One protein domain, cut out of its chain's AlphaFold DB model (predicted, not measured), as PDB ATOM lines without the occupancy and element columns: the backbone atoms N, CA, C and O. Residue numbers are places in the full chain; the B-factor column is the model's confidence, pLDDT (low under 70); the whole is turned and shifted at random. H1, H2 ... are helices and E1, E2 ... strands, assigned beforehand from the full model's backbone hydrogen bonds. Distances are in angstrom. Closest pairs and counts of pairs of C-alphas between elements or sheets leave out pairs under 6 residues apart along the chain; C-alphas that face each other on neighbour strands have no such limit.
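This is residues 24 to 150 of the 152 residues of an uncharacterized protein of Pectobacterium carotovorum subsp. carotovorum (strain PC1) (UniProt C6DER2). A strongly twisted antiparallel sheet curls round at one end into a small, loosely formed, nearly closed barrel, running E1, E2, E3, E4, then E5, E6, E7 and E9 back to E1, while the long strands E1 and E9 run on together beyond it, with H1 along their outside. H2 packs slantwise on the outside of the barrel, and residues 39 to 44 stick out at the far end. The printed part has 127 residues, with two named helices and nine named strands; along the chain E1 comes first, H1 follows it, the strands from E2 to E9 come after H1, and H2 is last; the sheet is branched, E9 having the three neighbours E1, E7 and E8, its neighbour pairs are antiparallel, and the class is mixed, helices and strands. The whole is compact, with a radius of gyration of the C-alphas of 16.1 A, yet elongated, spanning 53 by 31 by 27 A.

E1, residues 24 to 33, begins at C-alpha 24 (191.843, 198.103, 116.713), bends by 57 degrees at residue 27 and is 25.6 A long. H1, residues 42 to 58, begins at C-alpha 42 (199.260, 217.520, 87.763) and is 23.9 A long. E2, residues 63 to 67, E3, residues 71 to 76, and E4, residues 79 to 84, form a meander, each strand the antiparallel neighbour of the one before. E5, residues 89 to 92, E6, residues 95 to 101, and E7, residues 106 to 111, form another. E8 is residues 115 to 117, and E9, residues 120 to 130, is 30.4 A long. H2, residues 136 to 150, is 21.7 A long and ends at C-alpha 150 (204.751, 180.754, 125.302).

E9 has E1 on one side, with N 30 and O 125 2.8 A apart, and E7 and E8 on the other, with N 109 and O 126 2.9 A and N 115 and O 122 3.0 A apart. E1 also pairs with E2, N 24 and O 65 being 2.8 A apart. The closest C-alphas of the edge strands E4 and E5, those of Ala 83 and Met 90, are 5.8 A apart. H1 is on the sheet at a height of 9.3 A, over E1 and E9, and along the strands, at 11 degrees to E1 on the local plane; its closest C-alphas to E1 are Val 57 and Ile 29, 5.9 A. H2, on the same face, only just lies over E1 and E2, with 3 of its C-alphas falling on each. H1 and H2 are apart. In H1 every O i to N i+4 pair is within hydrogen-bond range, in H2 10 of 11.

The C-alphas farthest apart, those of Ser 41 and Lys 150, are 54.4 A apart. The printed part has no cut and no long link. Mean pLDDT of the printed part is 87.1; residues 69, 103 and 150 are under 70.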
ATOM      1  N   TYR A  24     192.275 197.279 117.825       90.88
ATOM      2  CA  TYR A  24     191.843 198.103 116.713       90.88
ATOM      3  C   TYR A  24     192.550 197.653 115.436       90.88
ATOM      4  O   TYR A  24     193.697 197.209 115.470       90.88
ATOM      5  N   ARG A  25     191.869 197.785 114.302       91.19
ATOM      6  CA  ARG A  25     192.427 197.558 112.966       91.19
ATOM      7  C   ARG A  25     192.285 198.812 112.132       91.19
ATOM      8  O   ARG A  25     191.362 199.596 112.351       91.19
ATOM      9  N   ILE A  26     193.148 198.958 111.139       92.44
ATOM     10  CA  ILE A  26     193.014 200.029 110.159       92.44
ATOM     11  C   ILE A  26     191.761 199.764 109.312       92.44
ATOM     12  O   ILE A  26     191.620 198.724 108.659       92.44
ATOM     13  N   ASP A  27     190.828 200.707 109.355       92.12
ATOM     14  CA  ASP A  27     189.627 200.736 108.525       92.12
ATOM     15  C   ASP A  27     189.903 201.508 107.233       92.12
ATOM     16  O   ASP A  27     189.642 201.003 106.137       92.12
ATOM     17  N   ASP A  28     190.530 202.675 107.377       93.88
ATOM     18  CA  ASP A  28     190.808 203.611 106.294       93.88
ATOM     19  C   ASP A  28     192.198 204.247 106.429       93.88
ATOM     20  O   ASP A  28     192.698 204.443 107.542       93.88
ATOM     21  N   ILE A  29     192.809 204.565 105.286       95.00
ATOM     22  CA  ILE A  29     194.081 205.286 105.188       95.00
ATOM     23  C   ILE A  29     193.905 206.397 104.160       95.00
ATOM     24  O   ILE A  29     193.627 206.129 102.993       95.00
ATOM     25  N   ASN A  30     194.140 207.633 104.585       95.56
ATOM     26  CA  ASN A  30     194.124 208.806 103.728       95.56
ATOM     27  C   ASN A  30     195.509 209.457 103.695       95.56
ATOM     28  O   ASN A  30     196.104 209.702 104.746       95.56
ATOM     29  N   LEU A  31     196.002 209.756 102.494       95.88
ATOM     30  CA  LEU A  31     197.263 210.460 102.269       95.88
ATOM     31  C   LEU A  31     196.958 211.829 101.677       95.88
ATOM     32  O   LEU A  31     196.293 211.947 100.647       95.88
ATOM     33  N   LYS A  32     197.480 212.873 102.313       96.62
ATOM     34  CA  LYS A  32     197.421 214.234 101.797       96.62
ATOM     35  C   LYS A  32     198.821 214.682 101.407       96.62
ATOM     36  O   LYS A  32     199.607 215.052 102.273       96.62
ATOM     37  N   PHE A  33     199.105 214.649 100.112       95.69
ATOM     38  CA  PHE A  33     200.395 215.047  99.555       95.69
ATOM     39  C   PHE A  33     200.578 216.569  99.562       95.69
ATOM     40  O   PHE A  33     199.639 217.319  99.268       95.69
ATOM     41  N   ASP A  34     201.790 217.021  99.882       94.50
ATOM     42  CA  ASP A  34     202.227 218.397  99.678       94.50
ATOM     43  C   ASP A  34     202.935 218.523  98.325       94.50
ATOM     44  O   ASP A  34     204.104 218.186  98.169       94.50
ATOM     45  N   ASN A  35     202.212 219.053  97.340       93.06
ATOM     46  CA  ASN A  35     202.725 219.237  95.983       93.06
ATOM     47  C   ASN A  35     203.356 220.622  95.763       93.06
ATOM     48  O   ASN A  35     203.609 221.005  94.623       93.06
ATOM     49  N   SER A  36     203.572 221.413  96.821       91.62
ATOM     50  CA  SER A  36     204.016 222.811  96.700       91.62
ATOM     51  C   SER A  36     205.419 222.975  96.110       91.62
ATOM     52  O   SER A  36     205.718 224.027  95.542       91.62
ATOM     53  N   LYS A  37     206.265 221.945  96.223       89.50
ATOM     54  CA  LYS A  37     207.645 221.924  95.709       89.50
ATOM     55  C   LYS A  37     207.794 221.118  94.413       89.50
ATOM     56  O   LYS A  37     208.888 221.069  93.856       89.50
ATOM     57  N   GLU A  38     206.716 220.507  93.925       92.19
ATOM     58  CA  GLU A  38     206.766 219.577  92.799       92.19
ATOM     59  C   GLU A  38     206.766 220.296  91.450       92.19
ATOM     60  O   GLU A  38     205.970 221.200  91.198       92.19
ATOM     61  N   THR A  39     207.643 219.858  90.546       93.38
ATOM     62  CA  THR A  39     207.758 220.422  89.189       93.38
ATOM     63  C   THR A  39     207.046 219.588  88.122       93.38
ATOM     64  O   THR A  39     206.977 220.002  86.966       93.38
ATOM     65  N   MET A  40     206.555 218.400  88.484       93.81
ATOM     66  CA  MET A  40     205.809 217.503  87.597       93.81
ATOM     67  C   MET A  40     204.439 218.085  87.228       93.81
ATOM     68  O   MET A  40     203.866 218.897  87.958       93.81
ATOM     69  N   SER A  41     203.871 217.649  86.101       95.31
ATOM     70  CA  SER A  41     202.499 218.028  85.762       95.31
ATOM     71  C   SER A  41     201.495 217.401  86.736       95.31
ATOM     72  O   SER A  41     201.712 216.320  87.283       95.31
ATOM     73  N   GLN A  42     200.331 218.038  86.898       93.69
ATOM     74  CA  GLN A  42     199.260 217.520  87.763       93.69
ATOM     75  C   GLN A  42     198.813 216.100  87.380       93.69
ATOM     76  O   GLN A  42     198.468 215.300  88.245       93.69
ATOM     77  N   LYS A  43     198.854 215.763  86.085       95.12
ATOM     78  CA  LYS A  43     198.502 214.423  85.605       95.12
ATOM     79  C   LYS A  43     199.525 213.375  86.049       95.12
ATOM     80  O   LYS A  43     199.132 212.281  86.437       95.12
ATOM     81  N   GLU A  44     200.813 213.699  85.982       94.44
ATOM     82  CA  GLU A  44     201.887 212.805  86.434       94.44
ATOM     83  C   GLU A  44     201.820 212.595  87.948       94.44
ATOM     84  O   GLU A  44     201.849 211.451  88.399       94.44
ATOM     85  N   LEU A  45     201.627 213.680  88.709       95.25
ATOM     86  CA  LEU A  45     201.447 213.620  90.161       95.25
ATOM     87  C   LEU A  45     200.290 212.693  90.548       95.25
ATOM     88  O   LEU A  45     200.496 211.789  91.352       95.25
ATOM     89  N   SER A  46     199.111 212.856  89.931       95.06
ATOM     90  CA  SER A  46     197.928 212.030  90.231       95.06
ATOM     91  C   SER A  46     198.209 210.539  90.050       95.06
ATOM     92  O   SER A  46     197.938 209.754  90.951       95.06
ATOM     93  N   VAL A  47     198.815 210.140  88.927       96.06
ATOM     94  CA  VAL A  47     199.079 208.721  88.627       96.06
ATOM     95  C   VAL A  47     200.026 208.095  89.654       96.06
ATOM     96  O   VAL A  47     199.788 206.980  90.118       96.06
ATOM     97  N   ILE A  48     201.097 208.801  90.028       95.81
ATOM     98  CA  ILE A  48     202.075 208.284  90.993       95.81
ATOM     99  C   ILE A  48     201.455 208.229  92.397       95.81
ATOM    100  O   ILE A  48     201.556 207.212  93.085       95.81
ATOM    101  N   GLN A  49     200.772 209.297  92.812       96.44
ATOM    102  CA  GLN A  49     200.174 209.423  94.143       96.44
ATOM    103  C   GLN A  49     199.003 208.459  94.358       96.44
ATOM    104  O   GLN A  49     198.850 207.919  95.456       96.44
ATOM    105  N   GLU A  50     198.227 208.158  93.315       96.25
ATOM    106  CA  GLU A  50     197.234 207.077  93.329       96.25
ATOM    107  C   GLU A  50     197.895 205.715  93.569       96.25
ATOM    108  O   GLU A  50     197.407 204.929  94.383       96.25
ATOM    109  N   GLY A  51     199.035 205.444  92.921       95.94
ATOM    110  CA  GLY A  51     199.815 204.224  93.138       95.94
ATOM    111  C   GLY A  51     200.322 204.086  94.577       95.94
ATOM    112  O   GLY A  51     200.163 203.026  95.189       95.94
ATOM    113  N   ILE A  52     200.868 205.167  95.143       94.88
ATOM    114  CA  ILE A  52     201.332 205.215  96.542       94.88
ATOM    115  C   ILE A  52     200.158 204.997  97.504       94.88
ATOM    116  O   ILE A  52     200.233 204.150  98.396       94.88
ATOM    117  N   THR A  53     199.047 205.705  97.289       95.12
ATOM    118  CA  THR A  53     197.837 205.585  98.115       95.12
ATOM    119  C   THR A  53     197.286 204.166  98.073       95.12
ATOM    120  O   THR A  53     196.989 203.579  99.113       95.12
ATOM    121  N   LYS A  54     197.211 203.565  96.880       94.88
ATOM    122  CA  LYS A  54     196.764 202.184  96.706       94.88
ATOM    123  C   LYS A  54     197.655 201.200  97.463       94.88
ATOM    124  O   LYS A  54     197.131 200.359  98.186       94.88
ATOM    125  N   LYS A  55     198.982 201.331  97.355       91.75
ATOM    126  CA  LYS A  55     199.937 200.490  98.094       91.75
ATOM    127  C   LYS A  55     199.744 200.610  99.608       91.75
ATOM    128  O   LYS A  55     199.751 199.593 100.299       91.75
ATOM    129  N   ALA A  56     199.544 201.826 100.118       90.12
ATOM    130  CA  ALA A  56     199.272 202.049 101.535       90.12
ATOM    131  C   ALA A  56     197.974 201.346 101.969       90.12
ATOM    132  O   ALA A  56     197.993 200.553 102.909       90.12
ATOM    133  N   VAL A  57     196.871 201.556 101.245       91.19
ATOM    134  CA  VAL A  57     195.570 200.927 101.538       91.19
ATOM    135  C   VAL A  57     195.645 199.400 101.481       91.19
ATOM    136  O   VAL A  57     195.098 198.736 102.363       91.19
ATOM    137  N   ASP A  58     196.344 198.839 100.494       89.12
ATOM    138  CA  ASP A  58     196.490 197.390 100.329       89.12
ATOM    139  C   ASP A  58     197.308 196.756 101.483       89.12
ATOM    140  O   ASP A  58     197.121 195.579 101.787       89.12
ATOM    141  N   SER A  59     198.137 197.531 102.200       82.44
ATOM    142  CA  SER A  59     198.930 197.062 103.358       82.44
ATOM    143  C   SER A  59     198.171 197.015 104.696       82.44
ATOM    144  O   SER A  59     198.684 196.509 105.694       82.44
ATOM    145  N   LYS A  60     196.931 197.522 104.748       82.25
ATOM    146  CA  LYS A  60     196.215 197.760 106.016       82.25
ATOM    147  C   LYS A  60     195.826 196.497 106.798       82.25
ATOM    148  O   LYS A  60     195.497 196.589 107.978       82.25
ATOM    149  N   GLY A  61     195.778 195.343 106.129       75.38
ATOM    150  CA  GLY A  61     195.222 194.098 106.673       75.38
ATOM    151  C   GLY A  61     196.092 193.399 107.718       75.38
ATOM    152  O   GLY A  61     195.575 192.564 108.459       75.38
ATOM    153  N   ASP A  62     197.373 193.758 107.797       74.50
ATOM    154  CA  ASP A  62     198.377 193.000 108.551       74.50
ATOM    155  C   ASP A  62     198.797 193.669 109.865       74.50
ATOM    156  O   ASP A  62     199.719 193.194 110.531       74.50
ATOM    157  N   ILE A  63     198.131 194.772 110.236       84.81
ATOM    158  CA  ILE A  63     198.487 195.579 111.404       84.81
ATOM    159  C   ILE A  63     197.297 195.716 112.348       84.81
ATOM    160  O   ILE A  63     196.235 196.229 111.981       84.81
ATOM    161  N   TYR A  64     197.511 195.312 113.597       87.69
ATOM    162  CA  TYR A  64     196.578 195.545 114.696       87.69
ATOM    163  C   TYR A  64     197.192 196.488 115.716       87.69
ATOM    164  O   TYR A  64     198.405 196.522 115.881       87.69
ATOM    165  N   PHE A  65     196.356 197.228 116.432       90.44
ATOM    166  CA  PHE A  65     196.785 198.175 117.453       90.44
ATOM    167  C   PHE A  65     196.068 197.890 118.767       90.44
ATOM    168  O   PHE A  65     194.879 197.570 118.763       90.44
ATOM    169  N   SER A  66     196.762 198.052 119.886       87.44
ATOM    170  CA  SER A  66     196.148 198.154 121.205       87.44
ATOM    171  C   SER A  66     196.542 199.472 121.860       87.44
ATOM    172  O   SER A  66     197.638 199.992 121.653       87.44
ATOM    173  N   PHE A  67     195.613 200.044 122.621       81.56
ATOM    174  CA  PHE A  67     195.830 201.294 123.342       81.56
ATOM    175  C   PHE A  67     195.315 201.166 124.772       81.56
ATOM    176  O   PHE A  67     194.192 200.724 125.016       81.56
ATOM    177  N   THR A  68     196.135 201.619 125.709       73.38
ATOM    178  CA  THR A  68     195.778 201.961 127.088       73.38
ATOM    179  C   THR A  68     195.940 203.482 127.258       73.38
ATOM    180  O   THR A  68     196.415 204.141 126.327       73.38
ATOM    181  N   PRO A  69     195.576 204.088 128.407       68.88
ATOM    182  CA  PRO A  69     195.794 205.524 128.602       68.88
ATOM    183  C   PRO A  69     197.271 205.932 128.514       68.88
ATOM    184  O   PRO A  69     197.568 207.071 128.167       68.88
ATOM    185  N   GLU A  70     198.185 205.016 128.842       71.69
ATOM    186  CA  GLU A  70     199.610 205.315 129.039       71.69
ATOM    187  C   GLU A  70     200.526 204.618 128.022       71.69
ATOM    188  O   GLU A  70     201.679 205.011 127.855       71.69
ATOM    189  N   GLN A  71     200.037 203.587 127.333       78.25
ATOM    190  CA  GLN A  71     200.838 202.732 126.454       78.25
ATOM    191  C   GLN A  71     200.053 202.342 125.204       78.25
ATOM    192  O   GLN A  71     198.866 202.023 125.290       78.25
ATOM    193  N   GLY A  72     200.716 202.365 124.052       84.56
ATOM    194  CA  GLY A  72     200.223 201.770 122.819       84.56
ATOM    195  C   GLY A  72     201.049 200.537 122.477       84.56
ATOM    196  O   GLY A  72     202.194 200.405 122.904       84.56
ATOM    197  N   ALA A  73     200.497 199.646 121.672       88.00
ATOM    198  CA  ALA A  73     201.279 198.640 120.972       88.00
ATOM    199  C   ALA A  73     200.691 198.421 119.583       88.00
ATOM    200  O   ALA A  73     199.507 198.672 119.341       88.00
ATOM    201  N   TYR A  74     201.523 197.944 118.668       88.75
ATOM    202  CA  TYR A  74     201.065 197.446 117.383       88.75
ATOM    203  C   TYR A  74     201.588 196.038 117.142       88.75
ATOM    204  O   TYR A  74     202.641 195.644 117.638       88.75
ATOM    205  N   TYR A  75     200.814 195.271 116.388       84.69
ATOM    206  CA  TYR A  75     201.093 193.888 116.058       84.69
ATOM    207  C   TYR A  75     201.247 193.795 114.553       84.69
ATOM    208  O   TYR A  75     200.286 194.053 113.827       84.69
ATOM    209  N   LEU A  76     202.442 193.438 114.101       80.19
ATOM    210  CA  LEU A  76     202.791 193.310 112.693       80.19
ATOM    211  C   LEU A  76     203.374 191.916 112.482       80.19
ATOM    212  O   LEU A  76     204.269 191.503 113.207       80.19
ATOM    213  N   GLN A  77     202.831 191.159 111.523       75.25
ATOM    214  CA  GLN A  77     203.317 189.807 111.187       75.25
ATOM    215  C   GLN A  77     203.415 188.835 112.388       75.25
ATOM    216  O   GLN A  77     204.162 187.862 112.363       75.25
ATOM    217  N   GLY A  78     202.608 189.056 113.431       71.56
ATOM    218  CA  GLY A  78     202.593 188.228 114.643       71.56
ATOM    219  C   GLY A  78     203.602 188.634 115.721       71.56
ATOM    220  O   GLY A  78     203.651 187.996 116.774       71.56
ATOM    221  N   GLU A  79     204.355 189.706 115.510       78.25
ATOM    222  CA  GLU A  79     205.234 190.299 116.513       78.25
ATOM    223  C   GLU A  79     204.558 191.505 117.162       78.25
ATOM    224  O   GLU A  79     203.822 192.245 116.509       78.25
ATOM    225  N   LYS A  80     204.761 191.668 118.474       84.06
ATOM    226  CA  LYS A  80     204.278 192.817 119.242       84.06
ATOM    227  C   LYS A  80     205.394 193.842 119.295       84.06
ATOM    228  O   LYS A  80     206.517 193.523 119.672       84.06
ATOM    229  N   HIS A  81     205.043 195.073 118.982       85.31
ATOM    230  CA  HIS A  81     205.915 196.222 119.088       85.31
ATOM    231  C   HIS A  81     205.281 197.205 120.062       85.31
ATOM    232  O   HIS A  81     204.213 197.768 119.799       85.31
ATOM    233  N   ASP A  82     205.928 197.386 121.209       85.50
ATOM    234  CA  ASP A  82     205.490 198.369 122.188       85.50
ATOM    235  C   ASP A  82     205.761 199.780 121.662       85.50
ATOM    236  O   ASP A  82     206.843 200.092 121.161       85.50
ATOM    237  N   ALA A  83     204.765 200.650 121.793       82.31
ATOM    238  CA  ALA A  83     204.836 202.038 121.379       82.31
ATOM    239  C   ALA A  83     204.545 202.939 122.582       82.31
ATOM    240  O   ALA A  83     203.423 203.021 123.087       82.31
ATOM    241  N   ASN A  84     205.568 203.658 123.040       75.44
ATOM    242  CA  ASN A  84     205.401 204.618 124.124       75.44
ATOM    243  C   ASN A  84     204.424 205.726 123.705       75.44
ATOM    244  O   ASN A  84     204.667 206.432 122.725       75.44
ATOM    245  N   LEU A  85     203.347 205.909 124.476       80.25
ATOM    246  CA  LEU A  85     202.424 207.031 124.323       80.25
ATOM    247  C   LEU A  85     202.887 208.180 125.214       80.25
ATOM    248  O   LEU A  85     202.609 208.212 126.411       80.25
ATOM    249  N   LYS A  86     203.584 209.162 124.639       78.31
ATOM    250  CA  LYS A  86     203.991 210.369 125.373       78.31
ATOM    251  C   LYS A  86     203.314 211.594 124.785       78.31
ATOM    252  O   LYS A  86     203.498 211.916 123.617       78.31
ATOM    253  N   GLY A  87     202.514 212.279 125.603       81.31
ATOM    254  CA  GLY A  87     201.787 213.478 125.174       81.31
ATOM    255  C   GLY A  87     200.769 213.211 124.060       81.31
ATOM    256  O   GLY A  87     200.575 214.065 123.202       81.31
ATOM    257  N   GLY A  88     200.162 212.017 124.038       85.38
ATOM    258  CA  GLY A  88     199.210 211.620 122.997       85.38
ATOM    259  C   GLY A  88     199.853 211.318 121.643       85.38
ATOM    260  O   GLY A  88     199.167 211.338 120.624       85.38
ATOM    261  N   ARG A  89     201.166 211.062 121.606       89.44
ATOM    262  CA  ARG A  89     201.891 210.667 120.396       89.44
ATOM    263  C   ARG A  89     202.503 209.287 120.567       89.44
ATOM    264  O   ARG A  89     202.984 208.973 121.653       89.44
ATOM    265  N   MET A  90     202.498 208.505 119.494       87.94
ATOM    266  CA  MET A  90     203.161 207.208 119.390       87.94
ATOM    267  C   MET A  90     204.121 207.206 118.201       87.94
ATOM    268  O   MET A  90     203.931 207.963 117.250       87.94
ATOM    269  N   GLN A  91     205.125 206.340 118.246       85.94
ATOM    270  CA  GLN A  91     206.004 206.079 117.114       85.94
ATOM    271  C   GLN A  91     205.603 204.752 116.462       85.94
ATOM    272  O   GLN A  91     205.426 203.752 117.156       85.94
ATOM    273  N   LEU A  92     205.444 204.755 115.140       84.00
ATOM    274  CA  LEU A  92     205.238 203.564 114.319       84.00
ATOM    275  C   LEU A  92     206.362 203.521 113.285       84.00
ATOM    276  O   LEU A  92     206.385 204.345 112.370       84.00
ATOM    277  N   ASN A  93     207.298 202.583 113.443       81.00
ATOM    278  CA  ASN A  93     208.573 202.590 112.717       81.00
ATOM    279  C   ASN A  93     209.268 203.962 112.855       81.00
ATOM    280  O   ASN A  93     209.508 204.415 113.971       81.00
ATOM    281  N   ASP A  94     209.538 204.657 111.752       81.62
ATOM    282  CA  ASP A  94     210.176 205.980 111.753       81.62
ATOM    283  C   ASP A  94     209.170 207.146 111.721       81.62
ATOM    284  O   ASP A  94     209.556 208.305 111.578       81.62
ATOM    285  N   ILE A  95     207.868 206.866 111.867       88.00
ATOM    286  CA  ILE A  95     206.800 207.866 111.750       88.00
ATOM    287  C   ILE A  95     206.228 208.194 113.129       88.00
ATOM    288  O   ILE A  95     205.705 207.331 113.838       88.00
ATOM    289  N   MET A  96     206.269 209.477 113.489       91.00
ATOM    290  CA  MET A  96     205.578 209.989 114.668       91.00
ATOM    291  C   MET A  96     204.109 210.267 114.353       91.00
ATOM    292  O   MET A  96     203.788 211.009 113.428       91.00
ATOM    293  N   LEU A  97     203.215 209.706 115.164       92.62
ATOM    294  CA  LEU A  97     201.770 209.772 114.983       92.62
ATOM    295  C   LEU A  97     201.112 210.397 116.208       92.62
ATOM    296  O   LEU A  97     201.331 209.973 117.341       92.62
ATOM    297  N   THR A  98     200.257 211.387 115.984       94.19
ATOM    298  CA  THR A  98     199.336 211.907 116.994       94.19
ATOM    299  C   THR A  98     198.123 210.995 117.081       94.19
ATOM    300  O   THR A  98     197.459 210.746 116.074       94.19
ATOM    301  N   VAL A  99     197.813 210.535 118.287       91.38
ATOM    302  CA  VAL A  99     196.669 209.676 118.580       91.38
ATOM    303  C   VAL A  99     195.491 210.542 119.010       91.38
ATOM    304  O   VAL A  99     195.563 211.265 120.003       91.38
ATOM    305  N   LYS A 100     194.387 210.468 118.268       89.94
ATOM    306  CA  LYS A 100     193.115 211.114 118.615       89.94
ATOM    307  C   LYS A 100     192.037 210.054 118.774       89.94
ATOM    308  O   LYS A 100     191.824 209.257 117.870       89.94
ATOM    309  N   SER A 101     191.333 210.064 119.899       83.56
ATOM    310  CA  SER A 101     190.162 209.211 120.115       83.56
ATOM    311  C   SER A 101     188.902 210.066 120.166       83.56
ATOM    312  O   SER A 101     188.916 211.159 120.732       83.56
ATOM    313  N   ASP A 102     187.812 209.568 119.588       78.06
ATOM    314  CA  ASP A 102     186.463 210.141 119.715       78.06
ATOM    315  C   ASP A 102     185.668 209.538 120.893       78.06
ATOM    316  O   ASP A 102     184.468 209.778 121.040       78.06
ATOM    317  N   GLY A 103     186.332 208.684 121.670       67.81
ATOM    318  CA  GLY A 103     185.872 207.317 121.922       67.81
ATOM    319  C   GLY A 103     184.575 207.008 122.705       67.81
ATOM    320  O   GLY A 103     184.122 207.616 123.663       67.81
ATOM    321  N   LYS A 104     183.864 205.941 122.425       71.75
ATOM    322  CA  LYS A 104     183.715 205.202 121.188       71.75
ATOM    323  C   LYS A 104     184.917 204.404 120.702       71.75
ATOM    324  O   LYS A 104     185.940 204.235 121.365       71.75
ATOM    325  N   ASP A 105     184.653 203.796 119.560       83.06
ATOM    326  CA  ASP A 105     185.354 202.656 119.005       83.06
ATOM    327  C   ASP A 105     186.234 203.059 117.812       83.06
ATOM    328  O   ASP A 105     186.673 202.185 117.063       83.06
ATOM    329  N   THR A 106     186.507 204.362 117.648       88.56
ATOM    330  CA  THR A 106     187.353 204.895 116.576       88.56
ATOM    331  C   THR A 106     188.573 205.620 117.144       88.56
ATOM    332  O   THR A 106     188.503 206.382 118.111       88.56
ATOM    333  N   ILE A 107     189.727 205.383 116.531       91.44
ATOM    334  CA  ILE A 107     190.970 206.098 116.827       91.44
ATOM    335  C   ILE A 107     191.527 206.619 115.509       91.44
ATOM    336  O   ILE A 107     191.533 205.906 114.516       91.44
ATOM    337  N   GLN A 108     192.007 207.854 115.489       94.25
ATOM    338  CA  GLN A 108     192.776 208.396 114.379       94.25
ATOM    339  C   GLN A 108     194.244 208.482 114.770       94.25
ATOM    340  O   GLN A 108     194.585 209.036 115.816       94.25
ATOM    341  N   LEU A 109     195.101 207.960 113.904       94.25
ATOM    342  CA  LEU A 109     196.539 208.172 113.950       94.25
ATOM    343  C   LEU A 109     196.906 209.131 112.824       94.25
ATOM    344  O   LEU A 109     196.630 208.845 111.662       94.25
ATOM    345  N   ILE A 110     197.490 210.272 113.171       96.25
ATOM    346  CA  ILE A 110     197.783 211.346 112.217       96.25
ATOM    347  C   ILE A 110     199.275 211.649 112.271       96.25
ATOM    348  O   ILE A 110     199.778 212.002 113.339       96.25
ATOM    349  N   SER A 111     199.977 211.505 111.151       95.69
ATOM    350  CA  SER A 111     201.395 211.849 111.060       95.69
ATOM    351  C   SER A 111     201.619 213.359 111.078       95.69
ATOM    352  O   SER A 111     200.682 214.153 110.978       95.69
ATOM    353  N   ASP A 112     202.876 213.775 111.192       93.75
ATOM    354  CA  ASP A 112     203.225 215.166 110.917       93.75
ATOM    355  C   ASP A 112     203.089 215.454 109.408       93.75
ATOM    356  O   ASP A 112     203.148 214.541 108.581       93.75
ATOM    357  N   LYS A 113     202.897 216.727 109.045       87.50
ATOM    358  CA  LYS A 113     202.585 217.159 107.667       87.50
ATOM    359  C   LYS A 113     203.684 216.905 106.636       87.50
ATOM    360  O   LYS A 113     203.389 216.871 105.449       87.50
ATOM    361  N   GLU A 114     204.923 216.788 107.089       88.75
ATOM    362  CA  GLU A 114     206.110 216.584 106.250       88.75
ATOM    363  C   GLU A 114     206.635 215.152 106.425       88.75
ATOM    364  O   GLU A 114     207.836 214.903 106.486       88.75
ATOM    365  N   THR A 115     205.724 214.192 106.595       91.81
ATOM    366  CA  THR A 115     206.110 212.782 106.649       91.81
ATOM    367  C   THR A 115     206.474 212.325 105.246       91.81
ATOM    368  O   THR A 115     205.780 212.649 104.287       91.81
ATOM    369  N   ASN A 116     207.546 211.551 105.114       91.62
ATOM    370  CA  ASN A 116     207.923 210.992 103.825       91.62
ATOM    371  C   ASN A 116     206.932 209.880 103.410       91.62
ATOM    372  O   ASN A 116     206.834 208.842 104.066       91.62
ATOM    373  N   CYS A 117     206.216 210.103 102.307       89.62
ATOM    374  CA  CYS A 117     205.441 209.116 101.562       89.62
ATOM    375  C   CYS A 117     206.176 208.774 100.259       89.62
ATOM    376  O   CYS A 117     205.781 209.221  99.177       89.62
ATOM    377  N   ASP A 118     207.227 207.960 100.360       88.12
ATOM    378  CA  ASP A 118     208.065 207.558  99.224       88.12
ATOM    379  C   ASP A 118     208.827 208.773  98.652       88.12
ATOM    380  O   ASP A 118     209.752 209.291  99.283       88.12
ATOM    381  N   PHE A 119     208.411 209.291  97.499       88.38
ATOM    382  CA  PHE A 119     209.047 210.443  96.856       88.38
ATOM    383  C   PHE A 119     208.480 211.799  97.296       88.38
ATOM    384  O   PHE A 119     209.029 212.822  96.897       88.38
ATOM    385  N   PHE A 120     207.403 211.824  98.088       92.81
ATOM    386  CA  PHE A 120     206.661 213.047  98.412       92.81
ATOM    387  C   PHE A 120     206.565 213.297  99.913       92.81
ATOM    388  O   PHE A 120     206.465 212.357 100.701       92.81
ATOM    389  N   ASP A 121     206.477 214.570 100.292       94.31
ATOM    390  CA  ASP A 121     206.030 214.968 101.625       94.31
ATOM    391  C   ASP A 121     204.498 214.807 101.719       94.31
ATOM    392  O   ASP A 121     203.753 215.141 100.791       94.31
ATOM    393  N   CYS A 122     204.005 214.266 102.832       94.69
ATOM    394  CA  CYS A 122     202.588 213.994 103.043       94.69
ATOM    395  C   CYS A 122     202.171 214.057 104.523       94.69
ATOM    396  O   CYS A 122     202.964 213.865 105.444       94.69
ATOM    397  N   GLU A 123     200.867 214.224 104.743       96.81
ATOM    398  CA  GLU A 123     200.195 213.899 106.004       96.81
ATOM    399  C   GLU A 123     199.421 212.584 105.829       96.81
ATOM    400  O   GLU A 123     198.548 212.472 104.962       96.81
ATOM    401  N   ILE A 124     199.729 211.586 106.654       95.75
ATOM    402  CA  ILE A 124     199.055 210.289 106.691       95.75
ATOM    403  C   ILE A 124     198.023 210.324 107.813       95.75
ATOM    404  O   ILE A 124     198.352 210.588 108.968       95.75
ATOM    405  N   THR A 125     196.773 210.010 107.490       96.50
ATOM    406  CA  THR A 125     195.714 209.777 108.475       96.50
ATOM    407  C   THR A 125     195.245 208.334 108.378       96.50
ATOM    408  O   THR A 125     194.675 207.932 107.368       96.50
ATOM    409  N   MET A 126     195.447 207.560 109.441       95.50
ATOM    410  CA  MET A 126     194.889 206.219 109.581       95.50
ATOM    411  C   MET A 126     193.694 206.270 110.524       95.50
ATOM    412  O   MET A 126     193.820 206.701 111.672       95.50
ATOM    413  N   THR A 127     192.542 205.801 110.055       94.81
ATOM    414  CA  THR A 127     191.358 205.612 110.894       94.81
ATOM    415  C   THR A 127     191.303 204.160 111.330       94.81
ATOM    416  O   THR A 127     191.232 203.248 110.508       94.81
ATOM    417  N   LEU A 128     191.331 203.949 112.637       93.75
ATOM    418  CA  LEU A 128     191.267 202.648 113.266       93.75
ATOM    419  C   LEU A 128     189.868 202.405 113.815       93.75
ATOM    420  O   LEU A 128     189.316 203.266 114.498       93.75
ATOM    421  N   LYS A 129     189.335 201.209 113.585       91.06
ATOM    422  CA  LYS A 129     188.095 200.734 114.204       91.06
ATOM    423  C   LYS A 129     188.379 199.609 115.172       91.06
ATOM    424  O   LYS A 129     189.237 198.761 114.918       91.06
ATOM    425  N   ARG A 130     187.627 199.587 116.268       90.06
ATOM    426  CA  ARG A 130     187.679 198.500 117.237       90.06
ATOM    427  C   ARG A 130     187.330 197.173 116.569       90.06
ATOM    428  O   ARG A 130     186.381 197.074 115.797       90.06
ATOM    429  N   VAL A 131     188.102 196.152 116.905       88.19
ATOM    430  CA  VAL A 131     187.851 194.773 116.501       88.19
ATOM    431  C   VAL A 131     186.781 194.181 117.418       88.19
ATOM    432  O   VAL A 131     186.899 194.235 118.642       88.19
ATOM    433  N   GLU A 132     185.736 193.603 116.829       86.12
ATOM    434  CA  GLU A 132     184.693 192.902 117.580       86.12
ATOM    435  C   GLU A 132     185.222 191.577 118.142       86.12
ATOM    436  O   GLU A 132     185.859 190.807 117.424       86.12
ATOM    437  N   GLU A 133     184.891 191.257 119.392       81.62
ATOM    438  CA  GLU A 133     185.398 190.070 120.109       81.62
ATOM    439  C   GLU A 133     185.056 188.728 119.444       81.62
ATOM    440  O   GLU A 133     185.747 187.733 119.642       81.62
ATOM    441  N   LYS A 134     183.989 188.683 118.641       80.75
ATOM    442  CA  LYS A 134     183.562 187.473 117.921       80.75
ATOM    443  C   LYS A 134     184.063 187.423 116.477       80.75
ATOM    444  O   LYS A 134     183.736 186.484 115.754       80.75
ATOM    445  N   SER A 135     184.822 188.425 116.039       82.12
ATOM    446  CA  SER A 135     185.333 188.474 114.671       82.12
ATOM    447  C   SER A 135     186.480 187.474 114.463       82.12
ATOM    448  O   SER A 135     187.256 187.210 115.389       82.12
ATOM    449  N   PRO A 136     186.662 186.953 113.235       81.81
ATOM    450  CA  PRO A 136     187.846 186.166 112.888       81.81
ATOM    451  C   PRO A 136     189.163 186.902 113.177       81.81
ATOM    452  O   PRO A 136     190.161 186.271 113.518       81.81
ATOM    453  N   ASP A 137     189.165 188.232 113.076       78.94
ATOM    454  CA  ASP A 137     190.328 189.063 113.385       78.94
ATOM    455  C   ASP A 137     190.687 189.010 114.870       78.94
ATOM    456  O   ASP A 137     191.855 188.847 115.211       78.94
ATOM    457  N   PHE A 138     189.699 189.055 115.765       81.75
ATOM    458  CA  PHE A 138     189.955 188.913 117.198       81.75
ATOM    459  C   PHE A 138     190.577 187.557 117.538       81.75
ATOM    460  O   PHE A 138     191.501 187.480 118.348       81.75
ATOM    461  N   VAL A 139     190.131 186.487 116.871       83.06
ATOM    462  CA  VAL A 139     190.722 185.150 117.025       83.06
ATOM    463  C   VAL A 139     192.194 185.147 116.598       83.06
ATOM    464  O   VAL A 139     193.029 184.608 117.323       83.06
ATOM    465  N   LYS A 140     192.538 185.781 115.468       80.44
ATOM    466  CA  LYS A 140     193.936 185.905 115.016       80.44
ATOM    467  C   LYS A 140     194.795 186.664 116.026       80.44
ATOM    468  O   LYS A 140     195.886 186.208 116.357       80.44
ATOM    469  N   ILE A 141     194.294 187.781 116.550       79.62
ATOM    470  CA  ILE A 141     194.998 188.574 117.565       79.62
ATOM    471  C   ILE A 141     195.252 187.731 118.818       79.62
ATOM    472  O   ILE A 141     196.376 187.684 119.309       79.62
ATOM    473  N   LYS A 142     194.244 186.999 119.306       81.12
ATOM    474  CA  LYS A 142     194.415 186.094 120.452       81.12
ATOM    475  C   LYS A 142     195.476 185.027 120.190       81.12
ATOM    476  O   LYS A 142     196.322 184.808 121.047       81.12
ATOM    477  N   GLN A 143     195.499 184.432 118.998       82.44
ATOM    478  CA  GLN A 143     196.540 183.467 118.624       82.44
ATOM    479  C   GLN A 143     197.947 184.078 118.626       82.44
ATOM    480  O   GLN A 143     198.897 183.399 119.011       82.44
ATOM    481  N   ILE A 144     198.094 185.336 118.199       78.44
ATOM    482  CA  ILE A 144     199.368 186.068 118.249       78.44
ATOM    483  C   ILE A 144     199.811 186.254 119.705       78.44
ATOM    484  O   ILE A 144     200.923 185.870 120.065       78.44
ATOM    485  N   LEU A 145     198.918 186.758 120.557       77.69
ATOM    486  CA  LEU A 145     199.193 186.984 121.980       77.69
ATOM    487  C   LEU A 145     199.530 185.685 122.725       77.69
ATOM    488  O   LEU A 145     200.445 185.650 123.545       77.69
ATOM    489  N   ASP A 146     198.821 184.598 122.425       81.38
ATOM    490  CA  ASP A 146     199.055 183.292 123.046       81.38
ATOM    491  C   ASP A 146     200.390 182.669 122.616       81.38
ATOM    492  O   ASP A 146     200.995 181.930 123.394       81.38
ATOM    493  N   LYS A 147     200.867 182.945 121.392       79.50
ATOM    494  CA  LYS A 147     202.211 182.536 120.956       79.50
ATOM    495  C   LYS A 147     203.292 183.273 121.740       79.50
ATOM    496  O   LYS A 147     204.236 182.630 122.183       79.50
ATOM    497  N   GLN A 148     203.124 184.577 121.951       71.00
ATOM    498  CA  GLN A 148     204.100 185.411 122.661       71.00
ATOM    499  C   GLN A 148     204.264 184.998 124.127       71.00
ATOM    500  O   GLN A 148     205.383 184.825 124.594       71.00
ATOM    501  N   LYS A 149     203.160 184.694 124.819       70.31
ATOM    502  CA  LYS A 149     203.198 184.175 126.200       70.31
ATOM    503  C   LYS A 149     203.911 182.831 126.361       70.31
ATOM    504  O   LYS A 149     204.231 182.451 127.477       70.31
ATOM    505  N   LYS A 150     204.060 182.055 125.283       67.75
ATOM    506  CA  LYS A 150     204.751 180.754 125.302       67.75
ATOM    507  C   LYS A 150     206.239 180.867 124.975       67.75
ATOM    508  O   LYS A 150     206.951 179.880 125.134       67.75
TER     509      LYS A 150